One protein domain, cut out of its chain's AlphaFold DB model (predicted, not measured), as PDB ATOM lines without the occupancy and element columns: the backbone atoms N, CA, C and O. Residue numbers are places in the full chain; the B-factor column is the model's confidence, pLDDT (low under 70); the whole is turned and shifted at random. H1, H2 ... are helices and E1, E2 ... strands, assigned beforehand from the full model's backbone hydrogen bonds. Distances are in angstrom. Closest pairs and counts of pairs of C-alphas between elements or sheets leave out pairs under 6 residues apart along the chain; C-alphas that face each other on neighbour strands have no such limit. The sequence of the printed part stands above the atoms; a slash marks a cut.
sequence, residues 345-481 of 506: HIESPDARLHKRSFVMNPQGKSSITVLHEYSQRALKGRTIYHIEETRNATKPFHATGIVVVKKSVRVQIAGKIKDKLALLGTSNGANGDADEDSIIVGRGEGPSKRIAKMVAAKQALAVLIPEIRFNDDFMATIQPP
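AT A GLANCE: This is residues 345 to 481 of the 506 residues of the protein "Microprocessor complex subunit DGCR8 (inferred by orthology to a human protein)" of Nippostrongylus brasiliensis (UniProt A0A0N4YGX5). A strongly twisted sheet of three long strands, E2, E3 and E4, makes one layer, and helices H1 and H3 cover one face of it as a second. H2 follows at the end of E3, and the short strand E1 lies beyond H1, away from the sheet. The 137 printed residues hold three named helices and four named strands, in the order E1 H1 E2 E3 H2 E4 H3; the sheet order is E2 - E3 - E4, all antiparallel, and the class is mixed. The whole is compact, with a radius of gyration of the C-alphas of 15.4 A, and flat, spanning 50 by 45 by 23 A.

HOW THE PARTS SIT: E1, residues 358 to 360, pairs with no named strand, but residues 345 to 346 pair antiparallel with its residues 358 to 359. H1, residues 367 to 377, is on the sheet at a height of 9.6 A. E2, residues 382 to 389, and E3, residues 397 to 406, form a hairpin, with N 384 and O 402 2.8 A apart. H2, residues 407 to 416, is on the sheet; its Lys 407 and Asp 437 of E4, residues 436 to 446, have the closest C-alphas, 5.7 A apart. E3 and E4 are antiparallel, with N 399 and O 444 2.8 A apart. H3, residues 449 to 464, is on the same face as H1; they touch at a steep tilt of 52 degrees, the closest C-alphas being those of Ile 368 and Ala 457, 5.4 A apart. Every O i to N i+4 pair is within hydrogen-bond range in H1, but 3 of 6 in H2 and 11 of 12 in H3.

IN THESE COORDINATES: E1 begins at C-alpha 358 (213.694, 221.721, 140.162). E3 is 29.3 A long, E4 29.6 A and H3 22.7 A, ending at C-alpha 464 (199.538, 219.375, 140.830).

THE WHOLE: The C-alphas farthest apart, of Arg 352 and Ala 393, are 50.8 A apart. The printed part has no cut; the link from H2 to E4 is long. pLDDT is under 70 in residues 345 to 358, 411 to 435 and 478 to 481.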
ATOM      1  N   HIS A 345     211.410 218.059 145.349       59.19
ATOM      2  CA  HIS A 345     212.009 217.752 144.052       59.19
ATOM      3  C   HIS A 345     210.902 217.532 143.022       59.19
ATOM      4  O   HIS A 345     210.193 216.529 143.063       59.19
ATOM      5  N   ILE A 346     210.753 218.467 142.088       64.56
ATOM      6  CA  ILE A 346     209.734 218.394 141.040       64.56
ATOM      7  C   ILE A 346     210.397 217.937 139.743       64.56
ATOM      8  O   ILE A 346     211.269 218.617 139.193       64.56
ATOM      9  N   GLU A 347     209.988 216.767 139.251       58.69
ATOM     10  CA  GLU A 347     210.453 216.238 137.971       58.69
ATOM     11  C   GLU A 347     210.027 217.137 136.804       58.69
ATOM     12  O   GLU A 347     208.839 217.404 136.603       58.69
ATOM     13  N   SER A 348     210.988 217.520 135.962       56.25
ATOM     14  CA  SER A 348     210.701 218.167 134.680       56.25
ATOM     15  C   SER A 348     209.817 217.273 133.781       56.25
ATOM     16  O   SER A 348     210.057 216.058 133.696       56.25
ATOM     17  N   PRO A 349     208.823 217.840 133.064       52.06
ATOM     18  CA  PRO A 349     208.058 217.113 132.049       52.06
ATOM     19  C   PRO A 349     208.851 216.862 130.750       52.06
ATOM     20  O   PRO A 349     208.477 215.979 129.982       52.06
ATOM     21  N   ASP A 350     209.946 217.593 130.501       52.91
ATOM     22  CA  ASP A 350     210.760 217.441 129.286       52.91
ATOM     23  C   ASP A 350     211.737 216.261 129.415       52.91
ATOM     24  O   ASP A 350     212.656 216.276 130.242       52.91
ATOM     25  N   ALA A 351     211.565 215.261 128.546       51.44
ATOM     26  CA  ALA A 351     212.357 214.034 128.518       51.44
ATOM     27  C   ALA A 351     213.856 214.238 128.236       51.44
ATOM     28  O   ALA A 351     214.674 213.399 128.613       51.44
ATOM     29  N   ARG A 352     214.249 215.361 127.621       50.78
ATOM     30  CA  ARG A 352     215.667 215.710 127.407       50.78
ATOM     31  C   ARG A 352     216.281 216.459 128.593       50.78
ATOM     32  O   ARG A 352     217.495 216.622 128.646       50.78
ATOM     33  N   LEU A 353     215.460 216.885 129.556       49.44
ATOM     34  CA  LEU A 353     215.866 217.638 130.745       49.44
ATOM     35  C   LEU A 353     215.517 216.909 132.054       49.44
ATOM     36  O   LEU A 353     215.424 217.549 133.099       49.44
ATOM     37  N   HIS A 354     215.383 215.577 132.036       49.44
ATOM     38  CA  HIS A 354     215.136 214.761 133.237       49.44
ATOM     39  C   HIS A 354     216.186 214.934 134.358       49.44
ATOM     40  O   HIS A 354     215.887 214.632 135.508       49.44
ATOM     41  N   LYS A 355     217.382 215.469 134.064       48.56
ATOM     42  CA  LYS A 355     218.380 215.851 135.084       48.56
ATOM     43  C   LYS A 355     218.025 217.129 135.866       48.56
ATOM     44  O   LYS A 355     218.526 217.314 136.966       48.56
ATOM     45  N   ARG A 356     217.183 218.020 135.327       49.03
ATOM     46  CA  ARG A 356     216.772 219.266 135.999       49.03
ATOM     47  C   ARG A 356     215.556 219.008 136.897       49.03
ATOM     48  O   ARG A 356     214.456 219.468 136.599       49.03
ATOM     49  N   SER A 357     215.749 218.262 137.991       56.06
ATOM     50  CA  SER A 357     214.766 218.219 139.082       56.06
ATOM     51  C   SER A 357     214.766 219.577 139.780       56.06
ATOM     52  O   SER A 357     215.721 219.908 140.486       56.06
ATOM     53  N   PHE A 358     213.738 220.394 139.557       67.00
ATOM     54  CA  PHE A 358     213.694 221.721 140.162       67.00
ATOM     55  C   PHE A 358     213.323 221.579 141.640       67.00
ATOM     56  O   PHE A 358     212.341 220.925 141.990       67.00
ATOM     57  N   VAL A 359     214.138 222.186 142.499       70.31
ATOM     58  CA  VAL A 359     213.936 222.194 143.945       70.31
ATOM     59  C   VAL A 359     213.149 223.439 144.342       70.31
ATOM     60  O   VAL A 359     213.540 224.565 144.029       70.31
ATOM     61  N   MET A 360     212.049 223.239 145.066       76.31
ATOM     62  CA  MET A 360     211.281 224.318 145.682       76.31
ATOM     63  C   MET A 360     211.240 224.142 147.196       76.31
ATOM     64  O   MET A 360     210.821 223.096 147.684       76.31
ATOM     65  N   ASN A 361     211.587 225.195 147.938       82.69
ATOM     66  CA  ASN A 361     211.149 225.338 149.325       82.69
ATOM     67  C   ASN A 361     209.796 226.081 149.333       82.69
ATOM     68  O   ASN A 361     209.765 227.251 148.928       82.69
ATOM     69  N   PRO A 362     208.682 225.450 149.750       78.75
ATOM     70  CA  PRO A 362     207.383 226.105 149.860       78.75
ATOM     71  C   PRO A 362     207.154 226.777 151.226       78.75
ATOM     72  O   PRO A 362     206.174 227.503 151.372       78.75
ATOM     73  N   GLN A 363     208.005 226.544 152.235       79.81
ATOM     74  CA  GLN A 363     207.751 226.994 153.608       79.81
ATOM     75  C   GLN A 363     207.598 228.509 153.707       79.81
ATOM     76  O   GLN A 363     208.361 229.269 153.111       79.81
ATOM     77  N   GLY A 364     206.582 228.948 154.455       79.88
ATOM     78  CA  GLY A 364     206.280 230.369 154.626       79.88
ATOM     79  C   GLY A 364     205.795 231.076 153.352       79.88
ATOM     80  O   GLY A 364     205.628 232.294 153.370       79.88
ATOM     81  N   LYS A 365     205.535 230.354 152.252       87.50
ATOM     82  CA  LYS A 365     204.926 230.907 151.033       87.50
ATOM     83  C   LYS A 365     203.419 230.651 151.022       87.50
ATOM     84  O   LYS A 365     202.938 229.609 151.469       87.50
ATOM     85  N   SER A 366     202.670 231.605 150.468       91.62
ATOM     86  CA  SER A 366     201.224 231.455 150.267       91.62
ATOM     87  C   SER A 366     200.909 230.518 149.099       91.62
ATOM     88  O   SER A 366     201.700 230.423 148.158       91.62
ATOM     89  N   SER A 367     199.728 229.895 149.093       90.56
ATOM     90  CA  SER A 367     199.269 229.027 147.993       90.56
ATOM     91  C   SER A 367     199.349 229.694 146.612       90.56
ATOM     92  O   SER A 367     199.770 229.059 145.646       90.56
ATOM     93  N   ILE A 368     199.044 230.994 146.520       92.69
ATOM     94  CA  ILE A 368     199.183 231.786 145.285       92.69
ATOM     95  C   ILE A 368     200.651 231.851 144.840       92.69
ATOM     96  O   ILE A 368     200.945 231.661 143.661       92.69
ATOM     97  N   THR A 369     201.567 232.117 145.777       91.69
ATOM     98  CA  THR A 369     203.011 232.228 145.516       91.69
ATOM     99  C   THR A 369     203.586 230.898 145.036       91.69
ATOM    100  O   THR A 369     204.287 230.867 144.029       91.69
ATOM    101  N   VAL A 370     203.244 229.798 145.716       89.75
ATOM    102  CA  VAL A 370     203.716 228.452 145.361       89.75
ATOM    103  C   VAL A 370     203.186 228.023 143.989       89.75
ATOM    104  O   VAL A 370     203.947 227.485 143.189       89.75
ATOM    105  N   LEU A 371     201.919 228.312 143.665       89.44
ATOM    106  CA  LEU A 371     201.357 227.993 142.347       89.44
ATOM    107  C   LEU A 371     202.003 228.818 141.228       89.44
ATOM    108  O   LEU A 371     202.234 228.292 140.141       89.44
ATOM    109  N   HIS A 372     202.327 230.084 141.495       90.31
ATOM    110  CA  HIS A 372     203.029 230.937 140.540       90.31
ATOM    111  C   HIS A 372     204.455 230.431 140.268       90.31
ATOM    112  O   HIS A 372     204.828 230.256 139.109       90.31
ATOM    113  N   GLU A 373     205.221 230.114 141.319       88.44
ATOM    114  CA  GLU A 373     206.581 229.569 141.210       88.44
ATOM    115  C   GLU A 373     206.591 228.200 140.504       88.44
ATOM    116  O   GLU A 373     207.395 227.982 139.598       88.44
ATOM    117  N   TYR A 374     205.647 227.310 140.834       86.50
ATOM    118  CA  TYR A 374     205.458 226.026 140.152       86.50
ATOM    119  C   TYR A 374     205.108 226.198 138.666       86.50
ATOM    120  O   TYR A 374     205.741 225.589 137.803       86.50
ATOM    121  N   SER A 375     204.136 227.061 138.351       86.31
ATOM    122  CA  SER A 375     203.724 227.368 136.976       86.31
ATOM    123  C   SER A 375     204.902 227.884 136.143       86.31
ATOM    124  O   SER A 375     205.127 227.413 135.028       86.31
ATOM    125  N   GLN A 376     205.690 228.807 136.699       85.00
ATOM    126  CA  GLN A 376     206.829 229.406 136.010       85.00
ATOM    127  C   GLN A 376     207.988 228.414 135.820       85.00
ATOM    128  O   GLN A 376     208.563 228.356 134.735       85.00
ATOM    129  N   ARG A 377     208.333 227.624 136.849       81.81
ATOM    130  CA  ARG A 377     209.526 226.757 136.841       81.81
ATOM    131  C   ARG A 377     209.285 225.366 136.256       81.81
ATOM    132  O   ARG A 377     210.069 224.933 135.418       81.81
ATOM    133  N   ALA A 378     208.213 224.678 136.655       78.31
ATOM    134  CA  ALA A 378     207.914 223.328 136.167       78.31
ATOM    135  C   ALA A 378     207.171 223.341 134.824       78.31
ATOM    136  O   ALA A 378     207.469 222.530 133.948       78.31
ATOM    137  N   LEU A 379     206.213 224.260 134.652       78.06
ATOM    138  CA  LEU A 379     205.323 224.275 133.482       78.06
ATOM    139  C   LEU A 379     205.736 225.294 132.404       78.06
ATOM    140  O   LEU A 379     205.134 225.318 131.333       78.06
ATOM    141  N   LYS A 380     206.742 226.143 132.680       81.12
ATOM    142  CA  LYS A 380     207.176 227.269 131.822       81.12
ATOM    143  C   LYS A 380     206.000 228.154 131.367       81.12
ATOM    144  O   LYS A 380     205.964 228.616 130.227       81.12
ATOM    145  N   GLY A 381     205.025 228.355 132.257       83.38
ATOM    146  CA  GLY A 381     203.742 228.999 131.978       83.38
ATOM    147  C   GLY A 381     203.308 229.986 133.061       83.38
ATOM    148  O   GLY A 381     203.903 230.073 134.138       83.38
ATOM    149  N   ARG A 382     202.236 230.734 132.796       86.94
ATOM    150  CA  ARG A 382     201.763 231.858 133.627       86.94
ATOM    151  C   ARG A 382     200.419 231.565 134.294       86.94
ATOM    152  O   ARG A 382     199.481 231.113 133.642       86.94
ATOM    153  N   THR A 383     200.300 231.886 135.582       89.81
ATOM    154  CA  THR A 383     199.028 231.824 136.322       89.81
ATOM    155  C   THR A 383     198.260 233.141 136.194       89.81
ATOM    156  O   THR A 383     198.798 234.215 136.458       89.81
ATOM    157  N   ILE A 384     196.985 233.052 135.834       91.50
ATOM    158  CA  ILE A 384     196.014 234.141 135.717       91.50
ATOM    159  C   ILE A 384     194.840 233.803 136.647       91.50
ATOM    160  O   ILE A 384     194.487 232.639 136.807       91.50
ATOM    161  N   TYR A 385     194.222 234.805 137.273       92.44
ATOM    162  CA  TYR A 385     193.035 234.602 138.111       92.44
ATOM    163  C   TYR A 385     191.902 235.489 137.610       92.44
ATOM    164  O   TYR A 385     191.977 236.712 137.765       92.44
ATOM    165  N   HIS A 386     190.857 234.882 137.047       93.00
ATOM    166  CA  HIS A 386     189.594 235.581 136.820       93.00
ATOM    167  C   HIS A 386     188.841 235.710 138.152       93.00
ATOM    168  O   HIS A 386     188.995 234.857 139.029       93.00
ATOM    169  N   ILE A 387     188.078 236.789 138.331       93.06
ATOM    170  CA  ILE A 387     187.318 237.059 139.557       93.06
ATOM    171  C   ILE A 387     185.909 237.472 139.157       93.06
ATOM    172  O   ILE A 387     185.741 238.440 138.418       93.06
ATOM    173  N   GLU A 388     184.927 236.767 139.696       92.31
ATOM    174  CA  GLU A 388     183.502 237.001 139.492       92.31
ATOM    175  C   GLU A 388     182.854 237.358 140.837       92.31
ATOM    176  O   GLU A 388     183.325 236.945 141.903       92.31
ATOM    177  N   GLU A 389     181.785 238.153 140.801       91.25
ATOM    178  CA  GLU A 389     181.063 238.577 142.004       91.25
ATOM    179  C   GLU A 389     179.728 237.828 142.099       91.25
ATOM    180  O   GLU A 389     178.859 237.916 141.229       91.25
ATOM    181  N   THR A 390     179.600 237.023 143.150       86.62
ATOM    182  CA  THR A 390     178.533 236.039 143.347       86.62
ATOM    183  C   THR A 390     177.487 236.577 144.318       86.62
ATOM    184  O   THR A 390     177.802 237.271 145.280       86.62
ATOM    185  N   ARG A 391     176.218 236.196 144.132       86.25
ATOM    186  CA  ARG A 391     175.078 236.645 144.963       86.25
ATOM    187  C   ARG A 391     175.065 236.090 146.405       86.25
ATOM    188  O   ARG A 391     174.043 236.185 147.079       86.25
ATOM    189  N   ASN A 392     176.155 235.481 146.875       83.56
ATOM    190  CA  ASN A 392     176.253 234.871 148.201       83.56
ATOM    191  C   ASN A 392     176.792 235.885 149.223       83.56
ATOM    192  O   ASN A 392     177.932 236.328 149.121       83.56
ATOM    193  N   ALA A 393     175.996 236.204 150.246       82.75
ATOM    194  CA  ALA A 393     176.339 237.208 151.255       82.75
ATOM    195  C   ALA A 393     177.573 236.860 152.116       82.75
ATOM    196  O   ALA A 393     178.214 237.765 152.642       82.75
ATOM    197  N   THR A 394     177.922 235.575 152.268       85.38
ATOM    198  CA  THR A 394     179.071 235.143 153.099       85.38
ATOM    199  C   THR A 394     180.369 234.971 152.306       85.38
ATOM    200  O   THR A 394     181.461 235.122 152.855       85.38
ATOM    201  N   LYS A 395     180.262 234.678 151.004       87.25
ATOM    202  CA  LYS A 395     181.384 234.524 150.067       87.25
ATOM    203  C   LYS A 395     181.044 235.203 148.727       87.25
ATOM    204  O   LYS A 395     180.751 234.511 147.756       87.25
ATOM    205  N   PRO A 396     181.049 236.547 148.660       91.38
ATOM    206  CA  PRO A 396     180.648 237.282 147.459       91.38
ATOM    207  C   PRO A 396     181.685 237.253 146.327       91.38
ATOM    208  O   PRO A 396     181.383 237.719 145.234       91.38
ATOM    209  N   PHE A 397     182.897 236.727 146.546       93.94
ATOM    210  CA  PHE A 397     183.934 236.648 145.512       93.94
ATOM    211  C   PHE A 397     184.231 235.198 145.135       93.94
ATOM    212  O   PHE A 397     184.728 234.435 145.968       93.94
ATOM    213  N   HIS A 398     183.999 234.861 143.868       92.25
ATOM    214  CA  HIS A 398     184.449 233.628 143.228       92.25
ATOM    215  C   HIS A 398     185.707 233.930 142.401       92.25
ATOM    216  O   HIS A 398     185.809 234.978 141.763       92.25
ATOM    217  N   ALA A 399     186.693 233.037 142.416       94.44
ATOM    218  CA  ALA A 399     187.930 233.184 141.659       94.44
ATOM    219  C   ALA A 399     188.275 231.890 140.923       94.44
ATOM    220  O   ALA A 399     188.418 230.834 141.538       94.44
ATOM    221  N   THR A 400     188.482 232.002 139.612       91.81
ATOM    222  CA  THR A 400     188.905 230.898 138.746       91.81
ATOM    223  C   THR A 400     190.390 231.062 138.441       91.81
ATOM    224  O   THR A 400     190.797 232.019 137.779       91.81
ATOM    225  N   GLY A 401     191.207 230.140 138.950       89.25
ATOM    226  CA  GLY A 401     192.631 230.045 138.642       89.25
ATOM    227  C   GLY A 401     192.836 229.365 137.292       89.25
ATOM    228  O   GLY A 401     192.366 228.250 137.077       89.25
ATOM    229  N   ILE A 402     193.546 230.034 136.389       88.50
ATOM    230  CA  ILE A 402     193.849 229.575 135.033       88.50
ATOM    231  C   ILE A 402     195.369 229.552 134.877       88.50
ATOM    232  O   ILE A 402     196.038 230.544 135.152       88.50
ATOM    233  N   VAL A 403     195.932 228.437 134.427       87.19
ATOM    234  CA  VAL A 403     197.339 228.337 134.028       87.19
ATOM    235  C   VAL A 403     197.398 228.294 132.508       87.19
ATOM    236  O   VAL A 403     196.722 227.485 131.873       87.19
ATOM    237  N   VAL A 404     198.193 229.186 131.923       86.88
ATOM    238  CA  VAL A 404     198.453 229.237 130.483       86.88
ATOM    239  C   VAL A 404     199.837 228.655 130.226       86.88
ATOM    240  O   VAL A 404     200.821 229.099 130.823       86.88
ATOM    241  N   VAL A 405     199.896 227.639 129.366       85.12
ATOM    242  CA  VAL A 405     201.106 226.889 128.997       85.12
ATOM    243  C   VAL A 405     201.210 226.770 127.481       85.12
ATOM    244  O   VAL A 405     200.206 226.843 126.778       85.12
ATOM    245  N   LYS A 406     202.418 226.540 126.962       83.06
ATOM    246  CA  LYS A 406     202.613 226.257 125.533       83.06
ATOM    247  C   LYS A 406     202.078 224.867 125.178       83.06
ATOM    248  O   LYS A 406     202.264 223.916 125.944       83.06
ATOM    249  N   LYS A 407     201.481 224.724 123.991       77.50
ATOM    250  CA  LYS A 407     200.884 223.465 123.490       77.50
ATOM    251  C   LYS A 407     201.827 222.261 123.577       77.50
ATOM    252  O   LYS A 407     201.427 221.190 124.033       77.50
ATOM    253  N   SER A 408     203.102 222.455 123.241       74.25
ATOM    254  CA  SER A 408     204.154 221.433 123.347       74.25
ATOM    255  C   SER A 408     204.358 220.893 124.769       74.25
ATOM    256  O   SER A 408     204.635 219.707 124.940       74.25
ATOM    257  N   VAL A 409     204.174 221.731 125.794       71.69
ATOM    258  CA  VAL A 409     204.322 221.356 127.208       71.69
ATOM    259  C   VAL A 409     203.059 220.657 127.727       71.69
ATOM    260  O   VAL A 409     203.167 219.664 128.448       71.69
ATOM    261  N   ARG A 410     201.856 221.085 127.301       70.00
ATOM    262  CA  ARG A 410     200.590 220.396 127.642       70.00
ATOM    263  C   ARG A 410     200.624 218.921 127.226       70.00
ATOM    264  O   ARG A 410     200.261 218.062 128.029       70.00
ATOM    265  N   VAL A 411     201.083 218.623 126.007       68.00
ATOM    266  CA  VAL A 411     201.159 217.246 125.474       68.00
ATOM    267  C   VAL A 411     202.076 216.350 126.319       68.00
ATOM    268  O   VAL A 411     201.750 215.188 126.544       68.00
ATOM    269  N   GLN A 412     203.181 216.887 126.851       64.62
ATOM    270  CA  GLN A 412     204.092 216.145 127.735       64.62
ATOM    271  C   GLN A 412     203.467 215.865 129.114       64.62
ATOM    272  O   GLN A 412     203.560 214.751 129.628       64.62
ATOM    273  N   ILE A 413     202.787 216.854 129.706       63.28
ATOM    274  CA  ILE A 413     202.170 216.730 131.040       63.28
ATOM    275  C   ILE A 413     200.996 215.742 131.033       63.28
ATOM    276  O   ILE A 413     200.846 214.967 131.981       63.28
ATOM    277  N   ALA A 414     200.189 215.734 129.966       60.38
ATOM    278  CA  ALA A 414     199.008 214.876 129.840       60.38
ATOM    279  C   ALA A 414     199.320 213.368 129.954       60.38
ATOM    280  O   ALA A 414     198.460 212.597 130.374       60.38
ATOM    281  N   GLY A 415     200.550 212.949 129.629       56.97
ATOM    282  CA  GLY A 415     201.007 211.567 129.808       56.97
ATOM    283  C   GLY A 415     201.382 211.195 131.250       56.97
ATOM    284  O   GLY A 415     201.249 210.030 131.620       56.97
ATOM    285  N   LYS A 416     201.828 212.161 132.073       56.19
ATOM    286  CA  LYS A 416     202.173 211.935 133.493       56.19
ATOM    287  C   LYS A 416     200.958 212.076 134.413       56.19
ATOM    288  O   LYS A 416     200.713 211.199 135.238       56.19
ATOM    289  N   ILE A 417     200.182 213.156 134.282       55.16
ATOM    290  CA  ILE A 417     199.047 213.446 135.180       55.16
ATOM    291  C   ILE A 417     197.765 212.841 134.598       55.16
ATOM    292  O   ILE A 417     196.889 213.544 134.088       55.16
ATOM    293  N   LYS A 418     197.686 211.506 134.660       42.81
ATOM    294  CA  LYS A 418     196.549 210.725 134.158       42.81
ATOM    295  C   LYS A 418     195.206 211.225 134.700       42.81
ATOM    296  O   LYS A 418     195.050 211.502 135.889       42.81
ATOM    297  N   ASP A 419     194.238 211.276 133.791       48.06
ATOM    298  CA  ASP A 419     192.783 211.287 133.988       48.06
ATOM    299  C   ASP A 419     192.149 212.466 134.761       48.06
ATOM    300  O   ASP A 419     190.975 212.760 134.543       48.06
ATOM    301  N   LYS A 420     192.886 213.223 135.590       49.25
ATOM    302  CA  LYS A 420     192.343 214.394 136.319       49.25
ATOM    303  C   LYS A 420     192.537 215.734 135.612       49.25
ATOM    304  O   LYS A 420     191.672 216.596 135.722       49.25
ATOM    305  N   LEU A 421     193.619 215.922 134.852       50.84
ATOM    306  CA  LEU A 421     193.879 217.195 134.157       50.84
ATOM    307  C   LEU A 421     193.024 217.370 132.883       50.84
ATOM    308  O   LEU A 421     192.796 218.492 132.447       50.84
ATOM    309  N   ALA A 422     192.479 216.281 132.330       46.19
ATOM    310  CA  ALA A 422     191.543 216.316 131.199       46.19
ATOM    311  C   ALA A 422     190.110 216.747 131.588       46.19
ATOM    312  O   ALA A 422     189.352 217.202 130.735       46.19
ATOM    313  N   LEU A 423     189.741 216.648 132.872       44.28
ATOM    314  CA  LEU A 423     188.456 217.126 133.413       44.28
ATOM    315  C   LEU A 423     188.409 218.654 133.605       44.28
ATOM    316  O   LEU A 423     187.352 219.226 133.877       44.28
ATOM    317  N   LEU A 424     189.549 219.327 133.458       48.16
ATOM    318  CA  LEU A 424     189.713 220.762 133.651       48.16
ATOM    319  C   LEU A 424     189.459 221.504 132.330       48.16
ATOM    320  O   LEU A 424     190.379 221.857 131.595       48.16
ATOM    321  N   GLY A 425     188.167 221.670 132.030       47.28
ATOM    322  CA  GLY A 425     187.643 222.018 130.707       47.28
ATOM    323  C   GLY A 425     188.314 223.198 129.992       47.28
ATOM    324  O   GLY A 425     188.561 224.260 130.566       47.28
ATOM    325  N   THR A 426     188.546 223.011 128.692       48.25
ATOM    326  CA  THR A 426     189.140 223.999 127.787       48.25
ATOM    327  C   THR A 426     188.172 225.140 127.479       48.25
ATOM    328  O   THR A 426     187.264 225.002 126.656       48.25
ATOM    329  N   SER A 427     188.406 226.310 128.070       48.59
ATOM    330  CA  SER A 427     187.891 227.565 127.523       48.59
ATOM    331  C   SER A 427     188.696 227.932 126.274       48.59
ATOM    332  O   SER A 427     189.818 228.431 126.384       48.59
ATOM    333  N   ASN A 428     188.130 227.703 125.086       46.97
ATOM    334  CA  ASN A 428     188.705 228.172 123.821       46.97
ATOM    335  C   ASN A 428     188.577 229.703 123.734       46.97
ATOM    336  O   ASN A 428     187.649 230.235 123.126       46.97
ATOM    337  N   GLY A 429     189.495 230.416 124.390       44.22
ATOM    338  CA  GLY A 429     189.574 231.872 124.349       44.22
ATOM    339  C   GLY A 429     189.934 232.346 122.944       44.22
ATOM    340  O   GLY A 429     191.085 232.244 122.537       44.22
ATOM    341  N   ALA A 430     188.958 232.883 122.213       44.00
ATOM    342  CA  ALA A 430     189.080 233.262 120.801       44.00
ATOM    343  C   ALA A 430     189.951 234.515 120.523       44.00
ATOM    344  O   ALA A 430     189.781 235.155 119.493       44.00
ATOM    345  N   ASN A 431     190.845 234.886 121.447       48.88
ATOM    346  CA  ASN A 431     191.753 236.036 121.371       48.88
ATOM    347  C   ASN A 431     193.043 235.729 122.161       48.88
ATOM    348  O   ASN A 431     193.201 236.167 123.301       48.88
ATOM    349  N   GLY A 432     193.941 234.939 121.576       50.69
ATOM    350  CA  GLY A 432     195.249 234.598 122.142       50.69
ATOM    351  C   GLY A 432     196.158 233.972 121.085       50.69
ATOM    352  O   GLY A 432     195.660 233.457 120.081       50.69
ATOM    353  N   ASP A 433     197.474 234.040 121.296       54.56
ATOM    354  CA  ASP A 433     198.464 233.535 120.340       54.56
ATOM    355  C   ASP A 433     198.292 232.038 120.060       54.56
ATOM    356  O   ASP A 433     197.986 231.240 120.951       54.56
ATOM    357  N   ALA A 434     198.519 231.646 118.803       61.16
ATOM    358  CA  ALA A 434     198.146 230.331 118.281       61.16
ATOM    359  C   ALA A 434     198.849 229.135 118.959       61.16
ATOM    360  O   ALA A 434     198.396 228.002 118.780       61.16
ATOM    361  N   ASP A 435     199.892 229.368 119.761       69.75
ATOM    362  CA  ASP A 435     200.703 228.344 120.437       69.75
ATOM    363  C   ASP A 435     200.460 228.218 121.955       69.75
ATOM    364  O   ASP A 435     200.964 227.274 122.581       69.75
ATOM    365  N   GLU A 436     199.687 229.125 122.563       76.25
ATOM    366  CA  GLU A 436     199.336 229.063 123.990       76.25
ATOM    367  C   GLU A 436     198.013 228.318 124.234       76.25
ATOM    368  O   GLU A 436     197.130 228.237 123.378       76.25
ATOM    369  N   ASP A 437     197.898 227.721 125.421       78.25
ATOM    370  CA  ASP A 437     196.848 226.772 125.770       78.25
ATOM    371  C   ASP A 437     196.403 226.996 127.228       78.25
ATOM    372  O   ASP A 437     197.140 226.723 128.181       78.25
ATOM    373  N   SER A 438     195.186 227.520 127.422       81.19
ATOM    374  CA  SER A 438     194.656 227.854 128.757       81.19
ATOM    375  C   SER A 438     194.003 226.650 129.451       81.19
ATOM    376  O   SER A 438     193.245 225.904 128.829       81.19
ATOM    377  N   ILE A 439     194.319 226.441 130.733       80.94
ATOM    378  CA  ILE A 439     193.814 225.348 131.581       80.94
ATOM    379  C   ILE A 439     193.226 225.949 132.861       80.94
ATOM    380  O   ILE A 439     193.931 226.647 133.589       80.94
ATOM    381  N   ILE A 440     191.966 225.656 133.184       82.75
ATOM    382  CA  ILE A 440     191.361 226.046 134.467       82.75
ATOM    383  C   ILE A 440     191.881 225.103 135.558       82.75
ATOM    384  O   ILE A 440     191.446 223.964 135.627       82.75
ATOM    385  N   VAL A 441     192.800 225.540 136.421       81.00
ATOM    386  CA  VAL A 441     193.443 224.656 137.417       81.00
ATOM    387  C   VAL A 441     192.712 224.564 138.757       81.00
ATOM    388  O   VAL A 441     192.934 223.615 139.501       81.00
ATOM    389  N   GLY A 442     191.836 225.518 139.080       86.31
ATOM    390  CA  GLY A 442     191.066 225.495 140.325       86.31
ATOM    391  C   GLY A 442     190.057 226.635 140.429       86.31
ATOM    392  O   GLY A 442     190.148 227.632 139.711       86.31
ATOM    393  N   ARG A 443     189.092 226.492 141.337       92.00
ATOM    394  CA  ARG A 443     188.073 227.495 141.674       92.00
ATOM    395  C   ARG A 443     188.038 227.699 143.184       92.00
ATOM    396  O   ARG A 443     188.263 226.763 143.947       92.00
ATOM    397  N   GLY A 444     187.762 228.917 143.630       91.62
ATOM    398  CA  GLY A 444     187.755 229.241 145.052       91.62
ATOM    399  C   GLY A 444     186.846 230.406 145.392       91.62
ATOM    400  O   GLY A 444     186.772 231.384 144.655       91.62
ATOM    401  N   GLU A 445     186.169 230.305 146.531       93.31
ATOM    402  CA  GLU A 445     185.204 231.298 147.004       93.31
ATOM    403  C   GLU A 445     185.603 231.827 148.375       93.31
ATOM    404  O   GLU A 445     186.028 231.061 149.245       93.31
ATOM    405  N   GLY A 446     185.432 233.128 148.602       91.38
ATOM    406  CA  GLY A 446     185.776 233.722 149.888       91.38
ATOM    407  C   GLY A 446     185.182 235.107 150.152       91.38
ATOM    408  O   GLY A 446     184.629 235.743 149.253       91.38
ATOM    409  N   PRO A 447     185.339 235.605 151.393       91.38
ATOM    410  CA  PRO A 447     184.887 236.935 151.803       91.38
ATOM    411  C   PRO A 447     185.754 238.073 151.237       91.38
ATOM    412  O   PRO A 447     185.408 239.241 151.376       91.38
ATOM    413  N   SER A 448     186.882 237.766 150.581       92.19
ATOM    414  CA  SER A 448     187.699 238.757 149.871       92.19
ATOM    415  C   SER A 448     188.287 238.205 148.571       92.19
ATOM    416  O   SER A 448     188.577 237.011 148.456       92.19
ATOM    417  N   LYS A 449     188.572 239.107 147.622       91.50
ATOM    418  CA  LYS A 449     189.270 238.808 146.355       91.50
ATOM    419  C   LYS A 449     190.671 238.195 146.547       91.50
ATOM    420  O   LYS A 449     191.198 237.593 145.616       91.50
ATOM    421  N   ARG A 450     191.276 238.329 147.739       91.81
ATOM    422  CA  ARG A 450     192.536 237.661 148.118       91.81
ATOM    423  C   ARG A 450     192.286 236.214 148.547       91.81
ATOM    424  O   ARG A 450     192.929 235.316 148.014       91.81
ATOM    425  N   ILE A 451     191.330 235.988 149.450       91.75
ATOM    426  CA  ILE A 451     191.019 234.649 149.980       91.75
ATOM    427  C   ILE A 451     190.461 233.742 148.876       91.75
ATOM    428  O   ILE A 451     190.921 232.614 148.744       91.75
ATOM    429  N   ALA A 452     189.575 234.244 148.009       93.44
ATOM    430  CA  ALA A 452     189.060 233.477 146.869       93.44
ATOM    431  C   ALA A 452     190.193 232.921 145.975       93.44
ATOM    432  O   ALA A 452     190.207 231.736 145.640       93.44
ATOM    433  N   LYS A 453     191.214 233.743 145.671       93.56
ATOM    434  CA  LYS A 453     192.417 233.303 144.938       93.56
ATOM    435  C   LYS A 453     193.264 232.300 145.725       93.56
ATOM    436  O   LYS A 453     193.777 231.360 145.130       93.56
ATOM    437  N   MET A 454     193.409 232.481 147.040       93.56
ATOM    438  CA  MET A 454     194.163 231.557 147.899       93.56
ATOM    439  C   MET A 454     193.502 230.172 147.986       93.56
ATOM    440  O   MET A 454     194.211 229.165 147.931       93.56
ATOM    441  N   VAL A 455     192.166 230.114 148.029       92.19
ATOM    442  CA  VAL A 455     191.378 228.870 147.933       92.19
ATOM    443  C   VAL A 455     191.562 228.222 146.557       92.19
ATOM    444  O   VAL A 455     191.921 227.047 146.489       92.19
ATOM    445  N   ALA A 456     191.407 228.983 145.465       93.12
ATOM    446  CA  ALA A 456     191.583 228.468 144.104       93.12
ATOM    447  C   ALA A 456     192.998 227.899 143.876       93.12
ATOM    448  O   ALA A 456     193.159 226.853 143.247       93.12
ATOM    449  N   ALA A 457     194.020 228.552 144.438       91.56
ATOM    450  CA  ALA A 457     195.402 228.089 144.381       91.56
ATOM    451  C   ALA A 457     195.668 226.855 145.265       91.56
ATOM    452  O   ALA A 457     196.390 225.956 144.837       91.56
ATOM    453  N   LYS A 458     195.057 226.768 146.462       90.19
ATOM    454  CA  LYS A 458     195.115 225.578 147.339       90.19
ATOM    455  C   LYS A 458     194.489 224.362 146.639       90.19
ATOM    456  O   LYS A 458     195.090 223.293 146.654       90.19
ATOM    457  N   GLN A 459     193.355 224.535 145.948       88.75
ATOM    458  CA  GLN A 459     192.733 223.466 145.154       88.75
ATOM    459  C   GLN A 459     193.615 223.029 143.971       88.75
ATOM    460  O   GLN A 459     193.832 221.836 143.784       88.75
ATOM    461  N   ALA A 460     194.153 223.979 143.201       87.94
ATOM    462  CA  ALA A 460     195.023 223.678 142.063       87.94
ATOM    463  C   ALA A 460     196.296 222.920 142.476       87.94
ATOM    464  O   ALA A 460     196.676 221.935 141.842       87.94
ATOM    465  N   LEU A 461     196.943 223.339 143.568       87.12
ATOM    466  CA  LEU A 461     198.146 222.674 144.068       87.12
ATOM    467  C   LEU A 461     197.871 221.283 144.642       87.12
ATOM    468  O   LEU A 461     198.701 220.407 144.442       87.12
ATOM    469  N   ALA A 462     196.702 221.030 145.237       84.06
ATOM    470  CA  ALA A 462     196.317 219.680 145.665       84.06
ATOM    471  C   ALA A 462     196.182 218.677 144.494       84.06
ATOM    472  O   ALA A 462     196.253 217.468 144.707       84.06
ATOM    473  N   VAL A 463     196.008 219.160 143.254       81.38
ATOM    474  CA  VAL A 463     196.012 218.330 142.032       81.38
ATOM    475  C   VAL A 463     197.413 218.222 141.415       81.38
ATOM    476  O   VAL A 463     197.761 217.170 140.881       81.38
ATOM    477  N   LEU A 464     198.217 219.290 141.475       79.25
ATOM    478  CA  LEU A 464     199.538 219.375 140.830       79.25
ATOM    479  C   LEU A 464     200.702 218.848 141.692       79.25
ATOM    480  O   LEU A 464     201.712 218.409 141.147       79.25
ATOM    481  N   ILE A 465     200.577 218.906 143.022       80.69
ATOM    482  CA  ILE A 465     201.565 218.449 144.011       80.69
ATOM    483  C   ILE A 465     200.807 217.824 145.206       80.69
ATOM    484  O   ILE A 465     200.615 218.492 146.218       80.69
ATOM    485  N   PRO A 466     200.357 216.556 145.142       76.44
ATOM    486  CA  PRO A 466     199.527 215.960 146.200       76.44
ATOM    487  C   PRO A 466     200.156 215.937 147.606       76.44
ATOM    488  O   PRO A 466     199.440 215.829 148.598       76.44
ATOM    489  N   GLU A 467     201.482 216.048 147.701       71.88
ATOM    490  CA  GLU A 467     202.241 216.035 148.958       71.88
ATOM    491  C   GLU A 467     202.228 217.380 149.710       71.88
ATOM    492  O   GLU A 467     202.578 217.423 150.891       71.88
ATOM    493  N   ILE A 468     201.837 218.493 149.071       77.94
ATOM    494  CA  ILE A 468     201.889 219.811 149.720       77.94
ATOM    495  C   ILE A 468     200.662 220.062 150.610       77.94
ATOM    496  O   ILE A 468     199.514 220.019 150.165       77.94
ATOM    497  N   ARG A 469     200.902 220.381 151.886       81.69
ATOM    498  CA  ARG A 469     199.861 220.755 152.857       81.69
ATOM    499  C   ARG A 469     199.850 222.272 153.075       81.69
ATOM    500  O   ARG A 469     200.885 222.934 153.012       81.69
ATOM    501  N   PHE A 470     198.655 222.814 153.311       85.31
ATOM    502  CA  PHE A 470     198.402 224.241 153.525       85.31
ATOM    503  C   PHE A 470     197.514 224.444 154.749       85.31
ATOM    504  O   PHE A 470     196.382 223.950 154.755       85.31
ATOM    505  N   ASN A 471     197.979 225.250 155.703       83.75
ATOM    506  CA  ASN A 471     197.188 225.705 156.851       83.75
ATOM    507  C   ASN A 471     195.980 226.559 156.408       83.75
ATOM    508  O   ASN A 471     195.821 226.893 155.227       83.75
ATOM    509  N   ASP A 472     195.149 226.954 157.370       80.38
ATOM    510  CA  ASP A 472     193.944 227.766 157.146       80.38
ATOM    511  C   ASP A 472     194.265 229.205 156.712       80.38
ATOM    512  O   ASP A 472     193.530 229.794 155.923       80.38
ATOM    513  N   ASP A 473     195.442 229.719 157.085       83.62
ATOM    514  CA  ASP A 473     196.033 230.959 156.550       83.62
ATOM    515  C   ASP A 473     196.516 230.841 155.085       83.62
ATOM    516  O   ASP A 473     197.085 231.781 154.525       83.62
ATOM    517  N   PHE A 474     196.319 229.682 154.446       84.69
ATOM    518  CA  PHE A 474     196.785 229.346 153.091       84.69
ATOM    519  C   PHE A 474     198.312 229.403 152.913       84.69
ATOM    520  O   PHE A 474     198.812 229.602 151.801       84.69
ATOM    521  N   MET A 475     199.051 229.194 154.003       86.12
ATOM    522  CA  MET A 475     200.514 229.108 154.045       86.12
ATOM    523  C   MET A 475     200.953 227.639 154.034       86.12
ATOM    524  O   MET A 475     200.341 226.817 154.717       86.12
ATOM    525  N   ALA A 476     201.975 227.299 153.244       81.88
ATOM    526  CA  ALA A 476     202.480 225.925 153.169       81.88
ATOM    527  C   ALA A 476     203.362 225.572 154.375       81.88
ATOM    528  O   ALA A 476     204.194 226.380 154.803       81.88
ATOM    529  N   THR A 477     203.203 224.348 154.881       74.38
ATOM    530  CA  THR A 477     203.809 223.868 156.132       74.38
ATOM    531  C   THR A 477     204.433 222.480 155.989       74.38
ATOM    532  O   THR A 477     204.002 221.661 155.180       74.38
ATOM    533  N   ILE A 478     205.494 222.228 156.758       60.34
ATOM    534  CA  ILE A 478     206.034 220.887 156.993       60.34
ATOM    535  C   ILE A 478     205.138 220.183 158.008       60.34
ATOM    536  O   ILE A 478     205.013 220.634 159.144       60.34
ATOM    537  N   GLN A 479     204.626 219.018 157.628       51.06
ATOM    538  CA  GLN A 479     204.440 217.914 158.564       51.06
ATOM    539  C   GLN A 479     205.342 216.757 158.109       51.06
ATOM    540  O   GLN A 479     205.489 216.551 156.901       51.06
ATOM    541  N   PRO A 480     205.986 216.016 159.029       44.19
ATOM    542  CA  PRO A 480     206.695 214.791 158.673       44.19
ATOM    543  C   PRO A 480     205.696 213.725 158.176       44.19
ATOM    544  O   PRO A 480     204.552 213.707 158.636       44.19
ATOM    545  N   PRO A 481     206.107 212.808 157.280       43.59
ATOM    546  CA  PRO A 481     205.196 211.931 156.529       43.59
ATOM    547  C   PRO A 481     204.500 210.818 157.341       43.59
ATOM    548  O   PRO A 481     203.848 209.966 156.749       43.59
TER     549      PRO A 481